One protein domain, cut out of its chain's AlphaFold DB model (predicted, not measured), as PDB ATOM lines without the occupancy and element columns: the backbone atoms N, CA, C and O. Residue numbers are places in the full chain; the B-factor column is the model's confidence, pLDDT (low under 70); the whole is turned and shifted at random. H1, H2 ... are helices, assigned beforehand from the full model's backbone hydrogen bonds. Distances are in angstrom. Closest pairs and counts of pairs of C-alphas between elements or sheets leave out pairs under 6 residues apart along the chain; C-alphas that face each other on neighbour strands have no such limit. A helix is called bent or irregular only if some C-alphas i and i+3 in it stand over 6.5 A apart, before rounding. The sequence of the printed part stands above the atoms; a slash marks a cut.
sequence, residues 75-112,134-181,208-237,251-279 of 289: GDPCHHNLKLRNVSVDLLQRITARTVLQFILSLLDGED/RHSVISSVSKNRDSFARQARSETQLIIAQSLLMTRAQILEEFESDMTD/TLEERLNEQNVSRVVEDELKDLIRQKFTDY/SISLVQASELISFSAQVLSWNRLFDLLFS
ATOM      1  N   GLY A  75     -52.063  -6.290 -36.931       65.12
ATOM      2  CA  GLY A  75     -52.493  -5.328 -37.949       65.12
ATOM      3  C   GLY A  75     -51.343  -4.731 -38.768       65.12
ATOM      4  O   GLY A  75     -51.606  -3.951 -39.677       65.12
ATOM      5  N   ASP A  76     -50.086  -5.059 -38.452       71.69
ATOM      6  CA  ASP A  76     -48.916  -4.614 -39.211       71.69
ATOM      7  C   ASP A  76     -48.683  -5.559 -40.410       71.69
ATOM      8  O   ASP A  76     -48.608  -6.775 -40.213       71.69
ATOM      9  N   PRO A  77     -48.513  -5.045 -41.642       68.12
ATOM     10  CA  PRO A  77     -48.153  -5.859 -42.807       68.12
ATOM     11  C   PRO A  77     -46.914  -6.751 -42.602       68.12
ATOM     12  O   PRO A  77     -46.783  -7.801 -43.235       68.12
ATOM     13  N   CYS A  78     -45.991  -6.366 -41.717       73.00
ATOM     14  CA  CYS A  78     -44.797  -7.146 -41.393       73.00
ATOM     15  C   CYS A  78     -45.124  -8.465 -40.679       73.00
ATOM     16  O   CYS A  78     -44.369  -9.428 -40.819       73.00
ATOM     17  N   HIS A  79     -46.247  -8.537 -39.959       78.19
ATOM     18  CA  HIS A  79     -46.682  -9.741 -39.245       78.19
ATOM     19  C   HIS A  79     -46.968 -10.900 -40.204       78.19
ATOM     20  O   HIS A  79     -46.513 -12.026 -40.015       78.19
ATOM     21  N   HIS A  80     -47.682 -10.619 -41.290       73.94
ATOM     22  CA  HIS A  80     -48.107 -11.631 -42.260       73.94
ATOM     23  C   HIS A  80     -46.945 -12.078 -43.134       73.94
ATOM     24  O   HIS A  80     -46.811 -13.264 -43.426       73.94
ATOM     25  N   ASN A  81     -46.039 -11.153 -43.450       76.25
ATOM     26  CA  ASN A  81     -44.767 -11.478 -44.083       76.25
ATOM     27  C   ASN A  81     -43.912 -12.408 -43.208       76.25
ATOM     28  O   ASN A  81     -43.268 -13.322 -43.724       76.25
ATOM     29  N   LEU A  82     -43.917 -12.210 -41.885       80.19
ATOM     30  CA  LEU A  82     -43.192 -13.069 -40.951       80.19
ATOM     31  C   LEU A  82     -43.800 -14.476 -40.882       80.19
ATOM     32  O   LEU A  82     -43.065 -15.459 -40.963       80.19
ATOM     33  N   LYS A  83     -45.131 -14.590 -40.845       83.31
ATOM     34  CA  LYS A  83     -45.819 -15.890 -40.899       83.31
ATOM     35  C   LYS A  83     -45.556 -16.643 -42.196       83.31
ATOM     36  O   LYS A  83     -45.157 -17.808 -42.157       83.31
ATOM     37  N   LEU A  84     -45.701 -15.968 -43.337       84.06
ATOM     38  CA  LEU A  84     -45.412 -16.559 -44.640       84.06
ATOM     39  C   LEU A  84     -43.947 -17.001 -44.726       84.06
ATOM     40  O   LEU A  84     -43.654 -18.090 -45.222       84.06
ATOM     41  N   ARG A  85     -43.018 -16.210 -44.173       85.25
ATOM     42  CA  ARG A  85     -41.608 -16.591 -44.042       85.25
ATOM     43  C   ARG A  85     -41.434 -17.847 -43.188       85.25
ATOM     44  O   ARG A  85     -40.691 -18.732 -43.602       85.25
ATOM     45  N   ASN A  86     -42.091 -17.945 -42.036       87.62
ATOM     46  CA  ASN A  86     -41.976 -19.106 -41.147       87.62
ATOM     47  C   ASN A  86     -42.465 -20.389 -41.842       87.62
ATOM     48  O   ASN A  86     -41.753 -21.393 -41.843       87.62
ATOM     49  N   VAL A  87     -43.607 -20.333 -42.535       89.62
ATOM     50  CA  VAL A  87     -44.115 -21.463 -43.337       89.62
ATOM     51  C   VAL A  87     -43.177 -21.791 -44.506       89.62
ATOM     52  O   VAL A  87     -42.903 -22.958 -44.778       89.62
ATOM     53  N   SER A  88     -42.612 -20.775 -45.160       88.44
ATOM     54  CA  SER A  88     -41.622 -20.957 -46.231       88.44
ATOM     55  C   SER A  88     -40.353 -21.658 -45.742       88.44
ATOM     56  O   SER A  88     -39.750 -22.441 -46.477       88.44
ATOM     57  N   VAL A  89     -39.932 -21.388 -44.503       88.25
ATOM     58  CA  VAL A  89     -38.790 -22.061 -43.875       88.25
ATOM     59  C   VAL A  89     -39.115 -23.525 -43.570       88.25
ATOM     60  O   VAL A  89     -38.277 -24.372 -43.872       88.25
ATOM     61  N   ASP A  90     -40.305 -23.843 -43.045       88.38
ATOM     62  CA  ASP A  90     -40.737 -25.241 -42.843       88.38
ATOM     63  C   ASP A  90     -40.768 -26.001 -44.181       88.38
ATOM     64  O   ASP A  90     -40.156 -27.062 -44.329       88.38
ATOM     65  N   LEU A  91     -41.366 -25.404 -45.219       89.69
ATOM     66  CA  LEU A  91     -41.371 -25.981 -46.565       89.69
ATOM     67  C   LEU A  91     -39.947 -26.252 -47.078       89.69
ATOM     68  O   LEU A  91     -39.662 -27.346 -47.572       89.69
ATOM     69  N   LEU A  92     -39.035 -25.287 -46.920       89.50
ATOM     70  CA  LEU A  92     -37.634 -25.433 -47.315       89.50
ATOM     71  C   LEU A  92     -36.950 -26.591 -46.580       89.50
ATOM     72  O   LEU A  92     -36.217 -27.368 -47.203       89.50
ATOM     73  N   GLN A  93     -37.168 -26.715 -45.270       87.19
ATOM     74  CA  GLN A  93     -36.608 -27.799 -44.463       87.19
ATOM     75  C   GLN A  93     -37.110 -29.158 -44.955       87.19
ATOM     76  O   GLN A  93     -36.306 -30.068 -45.173       87.19
ATOM     77  N   ARG A  94     -38.410 -29.281 -45.232       87.56
ATOM     78  CA  ARG A  94     -39.002 -30.526 -45.732       87.56
ATOM     79  C   ARG A  94     -38.529 -30.891 -47.135       87.56
ATOM     80  O   ARG A  94     -38.183 -32.046 -47.374       87.56
ATOM     81  N   ILE A  95     -38.435 -29.931 -48.056       88.38
ATOM     82  CA  ILE A  95     -37.880 -30.165 -49.401       88.38
ATOM     83  C   ILE A  95     -36.412 -30.598 -49.308       88.38
ATOM     84  O   ILE A  95     -35.992 -31.529 -50.003       88.38
ATOM     85  N   THR A  96     -35.635 -29.964 -48.428       87.50
ATOM     86  CA  THR A  96     -34.231 -30.325 -48.193       87.50
ATOM     87  C   THR A  96     -34.122 -31.756 -47.678       87.50
ATOM     88  O   THR A  96     -33.403 -32.562 -48.269       87.50
ATOM     89  N   ALA A  97     -34.881 -32.099 -46.636       85.06
ATOM     90  CA  ALA A  97     -34.920 -33.444 -46.078       85.06
ATOM     91  C   ALA A  97     -35.306 -34.481 -47.136       85.06
ATOM     92  O   ALA A  97     -34.665 -35.523 -47.243       85.06
ATOM     93  N   ARG A  98     -36.292 -34.160 -47.981       86.00
ATOM     94  CA  ARG A  98     -36.774 -35.039 -49.050       86.00
ATOM     95  C   ARG A  98     -35.682 -35.303 -50.074       86.00
ATOM     96  O   ARG A  98     -35.465 -36.444 -50.462       86.00
ATOM     97  N   THR A  99     -34.987 -34.246 -50.486       86.06
ATOM     98  CA  THR A  99     -33.909 -34.300 -51.481       86.06
ATOM     99  C   THR A  99     -32.731 -35.121 -50.964       86.06
ATOM    100  O   THR A  99     -32.217 -35.988 -51.666       86.06
ATOM    101  N   VAL A 100     -32.325 -34.878 -49.716       84.81
ATOM    102  CA  VAL A 100     -31.233 -35.609 -49.067       84.81
ATOM    103  C   VAL A 100     -31.600 -37.078 -48.878       84.81
ATOM    104  O   VAL A 100     -30.796 -37.947 -49.204       84.81
ATOM    105  N   LEU A 101     -32.809 -37.367 -48.394       81.75
ATOM    106  CA  LEU A 101     -33.276 -38.736 -48.194       81.75
ATOM    107  C   LEU A 101     -33.355 -39.488 -49.524       81.75
ATOM    108  O   LEU A 101     -32.844 -40.598 -49.621       81.75
ATOM    109  N   GLN A 102     -33.904 -38.863 -50.566       80.88
ATOM    110  CA  GLN A 102     -33.927 -39.426 -51.915       80.88
ATOM    111  C   GLN A 102     -32.520 -39.744 -52.425       80.88
ATOM    112  O   GLN A 102     -32.285 -40.816 -52.975       80.88
ATOM    113  N   PHE A 103     -31.571 -38.830 -52.221       84.56
ATOM    114  CA  PHE A 103     -30.188 -39.052 -52.615       84.56
ATOM    115  C   PHE A 103     -29.566 -40.233 -51.861       84.56
ATOM    116  O   PHE A 103     -28.992 -41.116 -52.490       84.56
ATOM    117  N   ILE A 104     -29.719 -40.292 -50.536       81.06
ATOM    118  CA  ILE A 104     -29.212 -41.410 -49.727       81.06
ATOM    119  C   ILE A 104     -29.795 -42.734 -50.222       81.06
ATOM    120  O   ILE A 104     -29.049 -43.680 -50.443       81.06
ATOM    121  N   LEU A 105     -31.107 -42.793 -50.447       76.56
ATOM    122  CA  LEU A 105     -31.771 -44.004 -50.919       76.56
ATOM    123  C   LEU A 105     -31.306 -44.417 -52.315       76.56
ATOM    124  O   LEU A 105     -31.124 -45.603 -52.553       76.56
ATOM    125  N   SER A 106     -31.027 -43.459 -53.201       77.25
ATOM    126  CA  SER A 106     -30.446 -43.752 -54.516       77.25
ATOM    127  C   SER A 106     -29.027 -44.326 -54.445       77.25
ATOM    128  O   SER A 106     -28.637 -45.082 -55.326       77.25
ATOM    129  N   LEU A 107     -28.251 -43.995 -53.402       77.62
ATOM    130  CA  LEU A 107     -26.925 -44.585 -53.183       77.62
ATOM    131  C   LEU A 107     -27.002 -46.019 -52.653       77.62
ATOM    132  O   LEU A 107     -26.074 -46.789 -52.864       77.62
ATOM    133  N   LEU A 108     -28.081 -46.344 -51.942       73.25
ATOM    134  CA  LEU A 108     -28.322 -47.655 -51.338       73.25
ATOM    135  C   LEU A 108     -29.097 -48.598 -52.272       73.25
ATOM    136  O   LEU A 108     -29.344 -49.750 -51.918       73.25
ATOM    137  N   ASP A 109     -29.509 -48.114 -53.444       67.50
ATOM    138  CA  ASP A 109     -30.260 -48.902 -54.413       67.50
ATOM    139  C   ASP A 109     -29.397 -50.050 -54.961       67.50
ATOM    140  O   ASP A 109     -28.274 -49.850 -55.427       67.50
ATOM    141  N   GLY A 110     -29.911 -51.277 -54.868       60.41
ATOM    142  CA  GLY A 110     -29.197 -52.496 -55.258       60.41
ATOM    143  C   GLY A 110     -28.109 -52.984 -54.287       60.41
ATOM    144  O   GLY A 110     -27.496 -54.019 -54.560       60.41
ATOM    145  N   GLU A 111     -27.869 -52.309 -53.157       64.12
ATOM    146  CA  GLU A 111     -26.979 -52.822 -52.111       64.12
ATOM    147  C   GLU A 111     -27.697 -53.843 -51.210       64.12
ATOM    148  O   GLU A 111     -28.843 -53.648 -50.801       64.12
ATOM    149  N   ASP A 112     -27.014 -54.936 -50.843       58.28
ATOM    150  CA  ASP A 112     -27.539 -55.881 -49.853       58.28
ATOM    151  C   ASP A 112     -27.409 -55.291 -48.439       58.28
ATOM    152  O   ASP A 112     -26.410 -55.452 -47.725       58.28
ATOM    153  N   ARG A 134     -21.492 -46.556 -44.838       73.62
ATOM    154  CA  ARG A 134     -21.961 -45.417 -44.026       73.62
ATOM    155  C   ARG A 134     -21.025 -44.218 -44.185       73.62
ATOM    156  O   ARG A 134     -21.490 -43.100 -44.389       73.62
ATOM    157  N   HIS A 135     -19.712 -44.443 -44.127       74.50
ATOM    158  CA  HIS A 135     -18.726 -43.381 -44.332       74.50
ATOM    159  C   HIS A 135     -18.794 -42.791 -45.754       74.50
ATOM    160  O   HIS A 135     -18.774 -41.571 -45.919       74.50
ATOM    161  N   SER A 136     -18.946 -43.639 -46.776       79.56
ATOM    162  CA  SER A 136     -19.097 -43.225 -48.178       79.56
ATOM    163  C   SER A 136     -20.358 -42.384 -48.408       79.56
ATOM    164  O   SER A 136     -20.288 -41.322 -49.035       79.56
ATOM    165  N   VAL A 137     -21.495 -42.795 -47.836       80.62
ATOM    166  CA  VAL A 137     -22.764 -42.056 -47.899       80.62
ATOM    167  C   VAL A 137     -22.627 -40.700 -47.208       80.62
ATOM    168  O   VAL A 137     -22.942 -39.678 -47.816       80.62
ATOM    169  N   ILE A 138     -22.080 -40.653 -45.986       79.69
ATOM    170  CA  ILE A 138     -21.845 -39.397 -45.250       79.69
ATOM    171  C   ILE A 138     -20.931 -38.455 -46.040       79.69
ATOM    172  O   ILE A 138     -21.226 -37.263 -46.164       79.69
ATOM    173  N   SER A 139     -19.835 -38.973 -46.601       81.69
ATOM    174  CA  SER A 139     -18.899 -38.187 -47.413       81.69
ATOM    175  C   SER A 139     -19.582 -37.632 -48.664       81.69
ATOM    176  O   SER A 139     -19.448 -36.449 -48.978       81.69
ATOM    177  N   SER A 140     -20.375 -38.456 -49.350       85.25
ATOM    178  CA  SER A 140     -21.109 -38.075 -50.561       85.25
ATOM    179  C   SER A 140     -22.163 -37.009 -50.280       85.25
ATOM    180  O   SER A 140     -22.266 -36.024 -51.010       85.25
ATOM    181  N   VAL A 141     -22.903 -37.158 -49.185       84.81
ATOM    182  CA  VAL A 141     -23.869 -36.171 -48.709       84.81
ATOM    183  C   VAL A 141     -23.179 -34.853 -48.345       84.81
ATOM    184  O   VAL A 141     -23.615 -33.791 -48.783       84.81
ATOM    185  N   SER A 142     -22.064 -34.914 -47.614       82.56
ATOM    186  CA  SER A 142     -21.297 -33.725 -47.218       82.56
ATOM    187  C   SER A 142     -20.760 -32.961 -48.429       82.56
ATOM    188  O   SER A 142     -20.868 -31.739 -48.482       82.56
ATOM    189  N   LYS A 143     -20.252 -33.676 -49.444       86.75
ATOM    190  CA  LYS A 143     -19.779 -33.087 -50.709       86.75
ATOM    191  C   LYS A 143     -20.894 -32.397 -51.498       86.75
ATOM    192  O   LYS A 143     -20.638 -31.409 -52.177       86.75
ATOM    193  N   ASN A 144     -22.123 -32.904 -51.408       85.56
ATOM    194  CA  ASN A 144     -23.270 -32.386 -52.157       85.56
ATOM    195  C   ASN A 144     -24.167 -31.433 -51.353       85.56
ATOM    196  O   ASN A 144     -25.122 -30.894 -51.912       85.56
ATOM    197  N   ARG A 145     -23.846 -31.163 -50.080       83.75
ATOM    198  CA  ARG A 145     -24.639 -30.320 -49.167       83.75
ATOM    199  C   ARG A 145     -25.077 -29.001 -49.802       83.75
ATOM    200  O   ARG A 145     -26.257 -28.661 -49.790       83.75
ATOM    201  N   ASP A 146     -24.135 -28.275 -50.395       82.56
ATOM    202  CA  ASP A 146     -24.416 -26.965 -50.986       82.56
ATOM    203  C   ASP A 146     -25.250 -27.076 -52.274       82.56
ATOM    204  O   ASP A 146     -25.966 -26.143 -52.640       82.56
ATOM    205  N   SER A 147     -25.188 -28.220 -52.963       86.81
ATOM    206  CA  SER A 147     -26.051 -28.507 -54.109       86.81
ATOM    207  C   SER A 147     -27.494 -28.727 -53.660       86.81
ATOM    208  O   SER A 147     -28.391 -28.049 -54.159       86.81
ATOM    209  N   PHE A 148     -27.708 -29.572 -52.642       86.69
ATOM    210  CA  PHE A 148     -29.032 -29.800 -52.049       86.69
ATOM    211  C   PHE A 148     -29.644 -28.496 -51.546       86.69
ATOM    212  O   PHE A 148     -30.807 -28.210 -51.808       86.69
ATOM    213  N   ALA A 149     -28.829 -27.661 -50.902       83.00
ATOM    214  CA  ALA A 149     -29.227 -26.341 -50.448       83.00
ATOM    215  C   ALA A 149     -29.749 -25.440 -51.571       83.00
ATOM    216  O   ALA A 149     -30.789 -24.797 -51.430       83.00
ATOM    217  N   ARG A 150     -29.007 -25.346 -52.679       84.12
ATOM    218  CA  ARG A 150     -29.403 -24.520 -53.826       84.12
ATOM    219  C   ARG A 150     -30.660 -25.068 -54.489       84.12
ATOM    220  O   ARG A 150     -31.565 -24.291 -54.778       84.12
ATOM    221  N   GLN A 151     -30.729 -26.383 -54.677       87.56
ATOM    222  CA  GLN A 151     -31.882 -27.043 -55.275       87.56
ATOM    223  C   GLN A 151     -33.141 -26.843 -54.427       87.56
ATOM    224  O   GLN A 151     -34.147 -26.366 -54.946       87.56
ATOM    225  N   ALA A 152     -33.070 -27.111 -53.122       87.69
ATOM    226  CA  ALA A 152     -34.206 -26.960 -52.221       87.69
ATOM    227  C   ALA A 152     -34.692 -25.508 -52.146       87.69
ATOM    228  O   ALA A 152     -35.896 -25.261 -52.184       87.69
ATOM    229  N   ARG A 153     -33.774 -24.530 -52.114       87.12
ATOM    230  CA  ARG A 153     -34.136 -23.103 -52.183       87.12
ATOM    231  C   ARG A 153     -34.836 -22.752 -53.487       87.12
ATOM    232  O   ARG A 153     -35.869 -22.097 -53.438       87.12
ATOM    233  N   SER A 154     -34.293 -23.187 -54.622       88.75
ATOM    234  CA  SER A 154     -34.894 -22.924 -55.929       88.75
ATOM    235  C   SER A 154     -36.293 -23.529 -56.027       88.75
ATOM    236  O   SER A 154     -37.212 -22.860 -56.484       88.75
ATOM    237  N   GLU A 155     -36.473 -24.773 -55.581       91.19
ATOM    238  CA  GLU A 155     -37.778 -25.437 -55.604       91.19
ATOM    239  C   GLU A 155     -38.780 -24.735 -54.679       91.19
ATOM    240  O   GLU A 155     -39.904 -24.449 -55.086       91.19
ATOM    241  N   THR A 156     -38.351 -24.369 -53.469       89.69
ATOM    242  CA  THR A 156     -39.187 -23.627 -52.513       89.69
ATOM    243  C   THR A 156     -39.637 -22.285 -53.090       89.69
ATOM    244  O   THR A 156     -40.814 -21.945 -53.025       89.69
ATOM    245  N   GLN A 157     -38.714 -21.533 -53.698       89.75
ATOM    246  CA  GLN A 157     -39.017 -20.249 -54.330       89.75
ATOM    247  C   GLN A 157     -40.030 -20.394 -55.466       89.75
ATOM    248  O   GLN A 157     -40.930 -19.567 -55.575       89.75
ATOM    249  N   LEU A 158     -39.910 -21.444 -56.285       93.19
ATOM    250  CA  LEU A 158     -40.857 -21.714 -57.366       93.19
ATOM    251  C   LEU A 158     -42.255 -22.032 -56.832       93.19
ATOM    252  O   LEU A 158     -43.224 -21.477 -57.341       93.19
ATOM    253  N   ILE A 159     -42.363 -22.867 -55.793       92.50
ATOM    254  CA  ILE A 159     -43.652 -23.209 -55.172       92.50
ATOM    255  C   ILE A 159     -44.322 -21.954 -54.603       92.50
ATOM    256  O   ILE A 159     -45.481 -21.690 -54.907       92.50
ATOM    257  N   ILE A 160     -43.587 -21.146 -53.835       90.38
ATOM    258  CA  ILE A 160     -44.129 -19.919 -53.232       90.38
ATOM    259  C   ILE A 160     -44.542 -18.917 -54.313       90.38
ATOM    260  O   ILE A 160     -45.625 -18.338 -54.236       90.38
ATOM    261  N   ALA A 161     -43.701 -18.715 -55.332       88.94
ATOM    262  CA  ALA A 161     -44.017 -17.819 -56.439       88.94
ATOM    263  C   ALA A 161     -45.271 -18.281 -57.191       88.94
ATOM    264  O   ALA A 161     -46.113 -17.456 -57.537       88.94
ATOM    265  N   GLN A 162     -45.414 -19.590 -57.411       94.00
ATOM    266  CA  GLN A 162     -46.596 -20.161 -58.042       94.00
ATOM    267  C   GLN A 162     -47.852 -19.930 -57.195       94.00
ATOM    268  O   GLN A 162     -48.833 -19.440 -57.745       94.00
ATOM    269  N   SER A 163     -47.822 -20.216 -55.890       93.00
ATOM    270  CA  SER A 163     -48.960 -19.950 -54.997       93.00
ATOM    271  C   SER A 163     -49.349 -18.473 -55.009       93.00
ATOM    272  O   SER A 163     -50.493 -18.149 -55.296       93.00
ATOM    273  N   LEU A 164     -48.390 -17.553 -54.849       91.12
ATOM    274  CA  LEU A 164     -48.663 -16.108 -54.896       91.12
ATOM    275  C   LEU A 164     -49.327 -15.664 -56.207       91.12
ATOM    276  O   LEU A 164     -50.225 -14.822 -56.193       91.12
ATOM    277  N   LEU A 165     -48.866 -16.192 -57.344       93.62
ATOM    278  CA  LEU A 165     -49.432 -15.867 -58.652       93.62
ATOM    279  C   LEU A 165     -50.839 -16.448 -58.820       93.62
ATOM    280  O   LEU A 165     -51.726 -15.731 -59.273       93.62
ATOM    281  N   MET A 166     -51.045 -17.710 -58.436       94.38
ATOM    282  CA  MET A 166     -52.338 -18.386 -58.546       94.38
ATOM    283  C   MET A 166     -53.385 -17.749 -57.635       94.38
ATOM    284  O   MET A 166     -54.468 -17.433 -58.111       94.38
ATOM    285  N   THR A 167     -53.047 -17.465 -56.376       92.88
ATOM    286  CA  THR A 167     -53.946 -16.775 -55.443       92.88
ATOM    287  C   THR A 167     -54.360 -15.406 -55.986       92.88
ATOM    288  O   THR A 167     -55.539 -15.064 -55.983       92.88
ATOM    289  N   ARG A 168     -53.413 -14.606 -56.503       93.19
ATOM    290  CA  ARG A 168     -53.740 -13.295 -57.089       93.19
ATOM    291  C   ARG A 168     -54.603 -13.421 -58.346       93.19
ATOM    292  O   ARG A 168     -55.512 -12.617 -58.522       93.19
ATOM    293  N   ALA A 169     -54.334 -14.409 -59.198       93.25
ATOM    294  CA  ALA A 169     -55.147 -14.678 -60.381       93.25
ATOM    295  C   ALA A 169     -56.577 -15.092 -60.001       93.25
ATOM    296  O   ALA A 169     -57.527 -14.568 -60.573       93.25
ATOM    297  N   GLN A 170     -56.728 -15.949 -58.990       93.38
ATOM    298  CA  GLN A 170     -58.028 -16.373 -58.482       93.38
ATOM    299  C   GLN A 170     -58.823 -15.195 -57.905       93.38
ATOM    300  O   GLN A 170     -59.993 -15.033 -58.229       93.38
ATOM    301  N   ILE A 171     -58.185 -14.317 -57.121       91.62
ATOM    302  CA  ILE A 171     -58.839 -13.106 -56.594       91.62
ATOM    303  C   ILE A 171     -59.341 -12.202 -57.731       91.62
ATOM    304  O   ILE A 171     -60.417 -11.612 -57.618       91.62
ATOM    305  N   LEU A 172     -58.566 -12.071 -58.813       90.75
ATOM    306  CA  LEU A 172     -58.968 -11.292 -59.985       90.75
ATOM    307  C   LEU A 172     -60.168 -11.929 -60.697       90.75
ATOM    308  O   LEU A 172     -61.124 -11.225 -60.997       90.75
ATOM    309  N   GLU A 173     -60.152 -13.245 -60.905       91.81
ATOM    310  CA  GLU A 173     -61.252 -13.987 -61.535       91.81
ATOM    311  C   GLU A 173     -62.548 -13.924 -60.702       91.81
ATOM    312  O   GLU A 173     -63.632 -13.661 -61.231       91.81
ATOM    313  N   GLU A 174     -62.446 -14.079 -59.380       89.25
ATOM    314  CA  GLU A 174     -63.565 -13.918 -58.441       89.25
ATOM    315  C   GLU A 174     -64.121 -12.484 -58.456       89.25
ATOM    316  O   GLU A 174     -65.327 -12.267 -58.361       89.25
ATOM    317  N   PHE A 175     -63.262 -11.475 -58.609       88.94
ATOM    318  CA  PHE A 175     -63.712 -10.087 -58.716       88.94
ATOM    319  C   PHE A 175     -64.381  -9.785 -60.065       88.94
ATOM    320  O   PHE A 175     -65.381  -9.069 -60.114       88.94
ATOM    321  N   GLU A 176     -63.843 -10.313 -61.165       88.25
ATOM    322  CA  GLU A 176     -64.429 -10.153 -62.498       88.25
ATOM    323  C   GLU A 176     -65.807 -10.821 -62.584       88.25
ATOM    324  O   GLU A 176     -66.750 -10.205 -63.086       88.25
ATOM    325  N   SER A 177     -65.950 -12.028 -62.030       87.25
ATOM    326  CA  SER A 177     -67.232 -12.743 -61.962       87.25
ATOM    327  C   SER A 177     -68.281 -11.994 -61.129       87.25
ATOM    328  O   SER A 177     -69.393 -11.773 -61.618       87.25
ATOM    329  N   ASP A 178     -67.908 -11.478 -59.951       85.00
ATOM    330  CA  ASP A 178     -68.769 -10.623 -59.115       85.00
ATOM    331  C   ASP A 178     -69.278  -9.370 -59.859       85.00
ATOM    332  O   ASP A 178     -70.367  -8.858 -59.578       85.00
ATOM    333  N   MET A 179     -68.485  -8.840 -60.797       80.88
ATOM    334  CA  MET A 179     -68.864  -7.688 -61.621       80.88
ATOM    335  C   MET A 179     -69.789  -8.079 -62.778       80.88
ATOM    336  O   MET A 179     -70.648  -7.276 -63.144       80.88
ATOM    337  N   THR A 180     -69.645  -9.282 -63.342       79.50
ATOM    338  CA  THR A 180     -70.502  -9.783 -64.432       79.50
ATOM    339  C   THR A 180     -71.850 -10.324 -63.963       79.50
ATOM    340  O   THR A 180     -72.823 -10.210 -64.702       79.50
ATOM    341  N   ASP A 181     -71.939 -10.841 -62.734       72.69
ATOM    342  CA  ASP A 181     -73.195 -11.303 -62.124       72.69
ATOM    343  C   ASP A 181     -74.081 -10.143 -61.624       72.69
ATOM    344  O   ASP A 181     -75.191 -10.348 -61.124       72.69
ATOM    345  N   THR A 208     -63.532  -3.862 -51.941       86.50
ATOM    346  CA  THR A 208     -62.892  -3.366 -53.165       86.50
ATOM    347  C   THR A 208     -61.822  -4.345 -53.656       86.50
ATOM    348  O   THR A 208     -61.293  -5.146 -52.883       86.50
ATOM    349  N   LEU A 209     -61.460  -4.283 -54.943       86.12
ATOM    350  CA  LEU A 209     -60.365  -5.105 -55.473       86.12
ATOM    351  C   LEU A 209     -59.044  -4.835 -54.731       86.12
ATOM    352  O   LEU A 209     -58.295  -5.767 -54.453       86.12
ATOM    353  N   GLU A 210     -58.782  -3.578 -54.367       85.88
ATOM    354  CA  GLU A 210     -57.603  -3.178 -53.587       85.88
ATOM    355  C   GLU A 210     -57.597  -3.816 -52.194       85.88
ATOM    356  O   GLU A 210     -56.567  -4.316 -51.742       85.88
ATOM    357  N   GLU A 211     -58.753  -3.870 -51.527       85.12
ATOM    358  CA  GLU A 211     -58.897  -4.566 -50.248       85.12
ATOM    359  C   GLU A 211     -58.679  -6.074 -50.400       85.12
ATOM    360  O   GLU A 211     -57.999  -6.675 -49.570       85.12
ATOM    361  N   ARG A 212     -59.205  -6.700 -51.461       83.56
ATOM    362  CA  ARG A 212     -59.015  -8.139 -51.717       83.56
ATOM    363  C   ARG A 212     -57.559  -8.486 -52.038       83.56
ATOM    364  O   ARG A 212     -57.047  -9.473 -51.519       83.56
ATOM    365  N   LEU A 213     -56.882  -7.654 -52.829       86.62
ATOM    366  CA  LEU A 213     -55.469  -7.814 -53.200       86.62
ATOM    367  C   LEU A 213     -54.482  -7.296 -52.145       86.62
ATOM    368  O   LEU A 213     -53.272  -7.356 -52.371       86.62
ATOM    369  N   ASN A 214     -54.967  -6.807 -51.002       89.12
ATOM    370  CA  ASN A 214     -54.113  -6.422 -49.888       89.12
ATOM    371  C   ASN A 214     -53.172  -7.581 -49.518       89.12
ATOM    372  O   ASN A 214     -53.593  -8.736 -49.404       89.12
ATOM    373  N   GLU A 215     -51.902  -7.255 -49.279       82.31
ATOM    374  CA  GLU A 215     -50.850  -8.202 -48.918       82.31
ATOM    375  C   GLU A 215     -51.240  -9.092 -47.734       82.31
ATOM    376  O   GLU A 215     -50.920 -10.277 -47.732       82.31
ATOM    377  N   GLN A 216     -51.994  -8.566 -46.763       84.50
ATOM    378  CA  GLN A 216     -52.523  -9.355 -45.648       84.50
ATOM    379  C   GLN A 216     -53.458 -10.483 -46.112       84.50
ATOM    380  O   GLN A 216     -53.386 -11.595 -45.583       84.50
ATOM    381  N   ASN A 217     -54.345 -10.204 -47.066       85.88
ATOM    382  CA  ASN A 217     -55.320 -11.176 -47.557       85.88
ATOM    383  C   ASN A 217     -54.635 -12.221 -48.436       85.88
ATOM    384  O   ASN A 217     -54.797 -13.415 -48.195       85.88
ATOM    385  N   VAL A 218     -53.789 -11.777 -49.368       88.81
ATOM    386  CA  VAL A 218     -53.010 -12.674 -50.233       88.81
ATOM    387  C   VAL A 218     -52.085 -13.563 -49.399       88.81
ATOM    388  O   VAL A 218     -52.099 -14.780 -49.562       88.81
ATOM    389  N   SER A 219     -51.328 -12.985 -48.460       87.38
ATOM    390  CA  SER A 219     -50.404 -13.744 -47.608       87.38
ATOM    391  C   SER A 219     -51.122 -14.782 -46.760       87.38
ATOM    392  O   SER A 219     -50.587 -15.866 -46.577       87.38
ATOM    393  N   ARG A 220     -52.330 -14.480 -46.261       88.56
ATOM    394  CA  ARG A 220     -53.124 -15.436 -45.480       88.56
ATOM    395  C   ARG A 220     -53.550 -16.635 -46.325       88.56
ATOM    396  O   ARG A 220     -53.368 -17.763 -45.888       88.56
ATOM    397  N   VAL A 221     -54.090 -16.396 -47.521       90.94
ATOM    398  CA  VAL A 221     -54.522 -17.487 -48.411       90.94
ATOM    399  C   VAL A 221     -53.329 -18.359 -48.801       90.94
ATOM    400  O   VAL A 221     -53.393 -19.578 -48.672       90.94
ATOM    401  N   VAL A 222     -52.205 -17.741 -49.170       91.75
ATOM    402  CA  VAL A 222     -50.972 -18.473 -49.487       91.75
ATOM    403  C   VAL A 222     -50.433 -19.228 -48.270       91.75
ATOM    404  O   VAL A 222     -49.986 -20.363 -48.405       91.75
ATOM    405  N   GLU A 223     -50.469 -18.644 -47.070       92.31
ATOM    406  CA  GLU A 223     -50.063 -19.324 -45.834       92.31
ATOM    407  C   GLU A 223     -50.860 -20.622 -45.629       92.31
ATOM    408  O   GLU A 223     -50.267 -21.662 -45.331       92.31
ATOM    409  N   ASP A 224     -52.178 -20.578 -45.824       91.94
ATOM    410  CA  ASP A 224     -53.058 -21.737 -45.675       91.94
ATOM    411  C   ASP A 224     -52.826 -22.780 -46.783       91.94
ATOM    412  O   ASP A 224     -52.647 -23.962 -46.480       91.94
ATOM    413  N   GLU A 225     -52.693 -22.353 -48.046       92.50
ATOM    414  CA  GLU A 225     -52.329 -23.236 -49.164       92.50
ATOM    415  C   GLU A 225     -51.007 -23.971 -48.911       92.50
ATOM    416  O   GLU A 225     -50.893 -25.178 -49.146       92.50
ATOM    417  N   LEU A 226     -49.986 -23.257 -48.426       92.94
ATOM    418  CA  LEU A 226     -48.677 -23.840 -48.155       92.94
ATOM    419  C   LEU A 226     -48.726 -24.813 -46.975       92.94
ATOM    420  O   LEU A 226     -48.096 -25.869 -47.042       92.94
ATOM    421  N   LYS A 227     -49.487 -24.514 -45.915       92.81
ATOM    422  CA  LYS A 227     -49.701 -25.457 -44.804       92.81
ATOM    423  C   LYS A 227     -50.376 -26.738 -45.280       92.81
ATOM    424  O   LYS A 227     -49.939 -27.831 -44.906       92.81
ATOM    425  N   ASP A 228     -51.394 -26.620 -46.123       92.38
ATOM    426  CA  ASP A 228     -52.087 -27.775 -46.687       92.38
ATOM    427  C   ASP A 228     -51.176 -28.578 -47.616       92.38
ATOM    428  O   ASP A 228     -51.103 -29.804 -47.504       92.38
ATOM    429  N   LEU A 229     -50.398 -27.905 -48.466       90.31
ATOM    430  CA  LEU A 229     -49.390 -28.538 -49.312       90.31
ATOM    431  C   LEU A 229     -48.373 -29.321 -48.478       90.31
ATOM    432  O   LEU A 229     -48.066 -30.475 -48.789       90.31
ATOM    433  N   ILE A 230     -47.856 -28.703 -47.416       88.50
ATOM    434  CA  ILE A 230     -46.923 -29.326 -46.485       88.50
ATOM    435  C   ILE A 230     -47.551 -30.581 -45.875       88.50
ATOM    436  O   ILE A 230     -46.942 -31.653 -45.896       88.50
ATOM    437  N   ARG A 231     -48.787 -30.467 -45.387       88.75
ATOM    438  CA  ARG A 231     -49.513 -31.570 -44.757       88.75
ATOM    439  C   ARG A 231     -49.742 -32.733 -45.719       88.75
ATOM    440  O   ARG A 231     -49.580 -33.885 -45.321       88.75
ATOM    441  N   GLN A 232     -50.096 -32.446 -46.965       87.56
ATOM    442  CA  GLN A 232     -50.459 -33.464 -47.952       87.56
ATOM    443  C   GLN A 232     -49.249 -34.106 -48.634       87.56
ATOM    444  O   GLN A 232     -49.256 -35.310 -48.875       87.56
ATOM    445  N   LYS A 233     -48.218 -33.322 -48.977       83.56
ATOM    446  CA  LYS A 233     -47.099 -33.784 -49.821       83.56
ATOM    447  C   LYS A 233     -45.765 -33.907 -49.098       83.56
ATOM    448  O   LYS A 233     -44.845 -34.514 -49.641       83.56
ATOM    449  N   PHE A 234     -45.643 -33.315 -47.915       82.88
ATOM    450  CA  PHE A 234     -44.375 -33.212 -47.200       82.88
ATOM    451  C   PHE A 234     -44.469 -33.678 -45.738       82.88
ATOM    452  O   PHE A 234     -43.642 -33.300 -44.908       82.88
ATOM    453  N   THR A 235     -45.457 -34.508 -45.407       79.81
ATOM    454  CA  THR A 235     -45.535 -35.189 -44.100       79.81
ATOM    455  C   THR A 235     -44.896 -36.569 -44.181       79.81
ATOM    456  O   THR A 235     -43.998 -36.890 -43.398       79.81
ATOM    457  N   ASP A 236     -45.287 -37.329 -45.201       72.50
ATOM    458  CA  ASP A 236     -44.814 -38.684 -45.440       72.50
ATOM    459  C   ASP A 236     -43.914 -38.727 -46.670       72.50
ATOM    460  O   ASP A 236     -44.115 -37.997 -47.645       72.50
ATOM    461  N   TYR A 237     -42.905 -39.592 -46.624       66.81
ATOM    462  CA  TYR A 237     -42.009 -39.806 -47.747       66.81
ATOM    463  C   TYR A 237     -42.221 -41.193 -48.350       66.81
ATOM    464  O   TYR A 237     -41.985 -42.206 -47.696       66.81
ATOM    465  N   SER A 251     -38.860 -46.801 -41.926       59.94
ATOM    466  CA  SER A 251     -39.046 -45.467 -42.505       59.94
ATOM    467  C   SER A 251     -39.232 -44.405 -41.411       59.94
ATOM    468  O   SER A 251     -40.022 -44.568 -40.484       59.94
ATOM    469  N   ILE A 252     -38.481 -43.307 -41.515       69.81
ATOM    470  CA  ILE A 252     -38.713 -42.089 -40.729       69.81
ATOM    471  C   ILE A 252     -39.619 -41.154 -41.531       69.81
ATOM    472  O   ILE A 252     -39.537 -41.117 -42.762       69.81
ATOM    473  N   SER A 253     -40.481 -40.395 -40.853       80.12
ATOM    474  CA  SER A 253     -41.315 -39.403 -41.541       80.12
ATOM    475  C   SER A 253     -40.460 -38.257 -42.081       80.12
ATOM    476  O   SER A 253     -39.338 -38.017 -41.618       80.12
ATOM    477  N   LEU A 254     -40.990 -37.503 -43.046       81.25
ATOM    478  CA  LEU A 254     -40.252 -36.367 -43.591       81.25
ATOM    479  C   LEU A 254     -40.056 -35.265 -42.542       81.25
ATOM    480  O   LEU A 254     -39.028 -34.592 -42.539       81.25
ATOM    481  N   VAL A 255     -41.006 -35.146 -41.612       83.19
ATOM    482  CA  VAL A 255     -40.917 -34.262 -40.444       83.19
ATOM    483  C   VAL A 255     -39.712 -34.642 -39.582       83.19
ATOM    484  O   VAL A 255     -38.833 -33.815 -39.352       83.19
ATOM    485  N   GLN A 256     -39.595 -35.917 -39.202       79.19
ATOM    486  CA  GLN A 256     -38.455 -36.406 -38.419       79.19
ATOM    487  C   GLN A 256     -37.131 -36.213 -39.164       79.19
ATOM    488  O   GLN A 256     -36.137 -35.794 -38.575       79.19
ATOM    489  N   ALA A 257     -37.111 -36.473 -40.473       80.06
ATOM    490  CA  ALA A 257     -35.932 -36.225 -41.292       80.06
ATOM    491  C   ALA A 257     -35.562 -34.733 -41.317       80.06
ATOM    492  O   ALA A 257     -34.386 -34.407 -41.196       80.06
ATOM    493  N   SER A 258     -36.535 -33.821 -41.418       81.06
ATOM    494  CA  SER A 258     -36.286 -32.373 -41.417       81.06
ATOM    495  C   SER A 258     -35.758 -31.840 -40.087       81.06
ATOM    496  O   SER A 258     -34.858 -31.004 -40.086       81.06
ATOM    497  N   GLU A 259     -36.221 -32.381 -38.958       79.44
ATOM    498  CA  GLU A 259     -35.691 -32.035 -37.634       79.44
ATOM    499  C   GLU A 259     -34.216 -32.440 -37.484       79.44
ATOM    500  O   GLU A 259     -33.423 -31.752 -36.839       79.44
ATOM    501  N   LEU A 260     -33.828 -33.559 -38.102       72.69
ATOM    502  CA  LEU A 260     -32.463 -34.086 -38.058       72.69
ATOM    503  C   LEU A 260     -31.550 -33.443 -39.113       72.69
ATOM    504  O   LEU A 260     -30.349 -33.279 -38.885       72.69
ATOM    505  N   ILE A 261     -32.116 -33.045 -40.251       70.62
ATOM    506  CA  ILE A 261     -31.449 -32.379 -41.372       70.62
ATOM    507  C   ILE A 261     -31.811 -30.892 -41.320       70.62
ATOM    508  O   ILE A 261     -32.466 -30.350 -42.209       70.62
ATOM    509  N   SER A 262     -31.388 -30.199 -40.263       63.66
ATOM    510  CA  SER A 262     -31.459 -28.739 -40.275       63.66
ATOM    511  C   SER A 262     -30.320 -28.157 -41.122       63.66
ATOM    512  O   SER A 262     -29.188 -28.649 -41.133       63.66
ATOM    513  N   PHE A 263     -30.615 -27.066 -41.828       54.16
ATOM    514  CA  PHE A 263     -29.643 -26.328 -42.635       54.16
ATOM    515  C   PHE A 263     -28.479 -25.769 -41.796       54.16
ATOM    516  O   PHE A 263     -27.369 -25.599 -42.297       54.16
ATOM    517  N   SER A 264     -28.735 -25.493 -40.515       52.88
ATOM    518  CA  SER A 264     -27.756 -25.002 -39.539       52.88
ATOM    519  C   SER A 264     -27.139 -26.114 -38.687       52.88
ATOM    520  O   SER A 264     -26.394 -25.831 -37.749       52.88
ATOM    521  N   ALA A 265     -27.473 -27.376 -38.957       53.69
ATOM    522  CA  ALA A 265     -27.229 -28.423 -37.990       53.69
ATOM    523  C   ALA A 265     -25.760 -28.848 -37.931       53.69
ATOM    524  O   ALA A 265     -25.136 -29.219 -38.928       53.69
ATOM    525  N   GLN A 266     -25.233 -28.814 -36.710       51.50
ATOM    526  CA  GLN A 266     -23.956 -29.398 -36.328       51.50
ATOM    527  C   GLN A 266     -23.955 -30.891 -36.696       51.50
ATOM    528  O   GLN A 266     -24.982 -31.559 -36.590       51.50
ATOM    529  N   VAL A 267     -22.797 -31.426 -37.093       52.38
ATOM    530  CA  VAL A 267     -22.560 -32.818 -37.549       52.38
ATOM    531  C   VAL A 267     -23.288 -33.898 -36.712       52.38
ATOM    532  O   VAL A 267     -23.675 -34.943 -37.234       52.38
ATOM    533  N   LEU A 268     -23.538 -33.626 -35.428       52.25
ATOM    534  CA  LEU A 268     -24.322 -34.451 -34.501       52.25
ATOM    535  C   LEU A 268     -25.740 -34.807 -34.990       52.25
ATOM    536  O   LEU A 268     -26.166 -35.947 -34.803       52.25
ATOM    537  N   SER A 269     -26.478 -33.889 -35.623       67.44
ATOM    538  CA  SER A 269     -27.862 -34.165 -36.055       67.44
ATOM    539  C   SER A 269     -27.916 -35.105 -37.266       67.44
ATOM    540  O   SER A 269     -28.773 -35.985 -37.345       67.44
ATOM    541  N   TRP A 270     -26.939 -34.972 -38.168       71.56
ATOM    542  CA  TRP A 270     -26.762 -35.837 -39.328       71.56
ATOM    543  C   TRP A 270     -26.381 -37.246 -38.894       71.56
ATOM    544  O   TRP A 270     -26.942 -38.215 -39.397       71.56
ATOM    545  N   ASN A 271     -25.487 -37.378 -37.911       70.00
ATOM    546  CA  ASN A 271     -25.147 -38.683 -37.351       70.00
ATOM    547  C   ASN A 271     -26.382 -39.407 -36.810       70.00
ATOM    548  O   ASN A 271     -26.544 -40.584 -37.109       70.00
ATOM    549  N   ARG A 272     -27.296 -38.697 -36.135       72.62
ATOM    550  CA  ARG A 272     -28.557 -39.268 -35.641       72.62
ATOM    551  C   ARG A 272     -29.504 -39.708 -36.765       72.62
ATOM    552  O   ARG A 272     -30.139 -40.750 -36.632       72.62
ATOM    553  N   LEU A 273     -29.585 -38.963 -37.872       77.56
ATOM    554  CA  LEU A 273     -30.308 -39.404 -39.074       77.56
ATOM    555  C   LEU A 273     -29.731 -40.722 -39.599       77.56
ATOM    556  O   LEU A 273     -30.469 -41.678 -39.822       77.56
ATOM    557  N   PHE A 274     -28.413 -40.780 -39.783       76.38
ATOM    558  CA  PHE A 274     -27.753 -41.982 -40.282       76.38
ATOM    559  C   PHE A 274     -27.862 -43.141 -39.295       76.38
ATOM    560  O   PHE A 274     -28.056 -44.273 -39.718       76.38
ATOM    561  N   ASP A 275     -27.813 -42.879 -37.991       72.56
ATOM    562  CA  ASP A 275     -28.102 -43.892 -36.984       72.56
ATOM    563  C   ASP A 275     -29.529 -44.413 -37.138       72.56
ATOM    564  O   ASP A 275     -29.706 -45.618 -37.116       72.56
ATOM    565  N   LEU A 276     -30.547 -43.585 -37.368       72.12
ATOM    566  CA  LEU A 276     -31.909 -44.092 -37.594       72.12
ATOM    567  C   LEU A 276     -32.032 -44.916 -38.882       72.12
ATOM    568  O   LEU A 276     -32.701 -45.947 -38.882       72.12
ATOM    569  N   LEU A 277     -31.360 -44.496 -39.953       71.00
ATOM    570  CA  LEU A 277     -31.372 -45.206 -41.235       71.00
ATOM    571  C   LEU A 277     -30.604 -46.539 -41.177       71.00
ATOM    572  O   LEU A 277     -31.000 -47.497 -41.835       71.00
ATOM    573  N   PHE A 278     -29.528 -46.619 -40.387       69.69
ATOM    574  CA  PHE A 278     -28.619 -47.772 -40.357       69.69
ATOM    575  C   PHE A 278     -28.663 -48.600 -39.057       69.69
ATOM    576  O   PHE A 278     -28.091 -49.691 -39.022       69.69
ATOM    577  N   SER A 279     -29.334 -48.153 -37.989       59.25
ATOM    578  CA  SER A 279     -29.427 -48.901 -36.723       59.25
ATOM    579  C   SER A 279     -30.423 -50.048 -36.820       59.25
ATOM    580  O   SER A 279     -31.540 -49.904 -37.321       59.25
TER     581      SER A 279
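AT A GLANCE: This is residues 75 to 112, 134 to 181, 208 to 237 and 251 to 279 of the 289 residues of an uncharacterized protein of Puccinia graminis f. sp. tritici (UniProt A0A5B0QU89). Two long helices, H1 and the long arm H2b of the bent helix H2, cross as a lopsided X, with the short arm H2a turned onto the last part of H1. H4 packs on both long helices where they spread apart, the hairpin of H5 and H6 packs on H1 through H5, and little H3 is by the far part of H2b. The 145 printed residues hold six named helices, H1 to H6 in chain order, and no named strand: all helix, helix packing mostly crossed. The whole is loose, radius of gyration of the C-alphas 19.2 A, and only just a rod, spanning 65 by 32 by 23 A.

HOW THE PARTS SIT: H2, residues 134 to 180, was assigned as one helix by its hydrogen bonds but is bent: C-alphas 143 and 146 are 7.7 A apart, and arms H2a, 134 to 143, and H2b, 146 to 180, stand at a steep tilt of 61 degrees. H1, residues 77 to 107, touches H2b at a steep tilt of 48 degrees, opposite ways; their closest C-alphas, Thr 96 and Ala 152, are 5.2 A apart. H1 touches H2a, closest C-alphas Ile 104 and Val 137, 6.7 A. H4, residues 215 to 233, touches H1 at a shallow tilt of 23 degrees, the same way, closest C-alphas Leu 84 and Glu 223, 5.5 A. H4 touches H2b, closest C-alphas Ser 163 and Val 222, 6.0 A. H5, residues 254 to 260, touches H1 about perpendicular, 87 degrees, closest C-alphas Ala 97 and Ser 258, 5.0 A. H6, residues 267 to 278, forms a hairpin with H5, closest C-alphas Leu 260 and Ser 269, 5.0 A. H3, residues 209 to 212, only just touches H2b, with 3 pairs of C-alphas within 8 A, closest Phe 175 and Leu 209, 6.8 A. Every O i to N i+4 pair is within hydrogen-bond range in H1, H2a, H2b, H4, H5 and H6; H3 is too short for one.

IN THESE COORDINATES: H2b measures 51.0 A from first to last C-alpha, H1 45.4 A and H4 25.9 A. C-alpha 77 is at (-48.153, -5.859, -42.807), C-alpha 180 at (-70.502, -9.783, -64.432) and C-alpha 278 at (-28.619, -47.772, -40.357).

THE WHOLE: The C-alphas farthest apart, of His 135 and Asp 181, are 65.7 A apart. Three cuts leave C-alpha gaps of 13.2 A from 112 to 134, 15.8 A from 181 to 208 and 8.3 A from 237 to 251. Of the links printed whole, H3 to H4 is tight and H5 to H6 short. Mean pLDDT of the printed part is 81.4; 19 residues are under 70, among them 262 to 269.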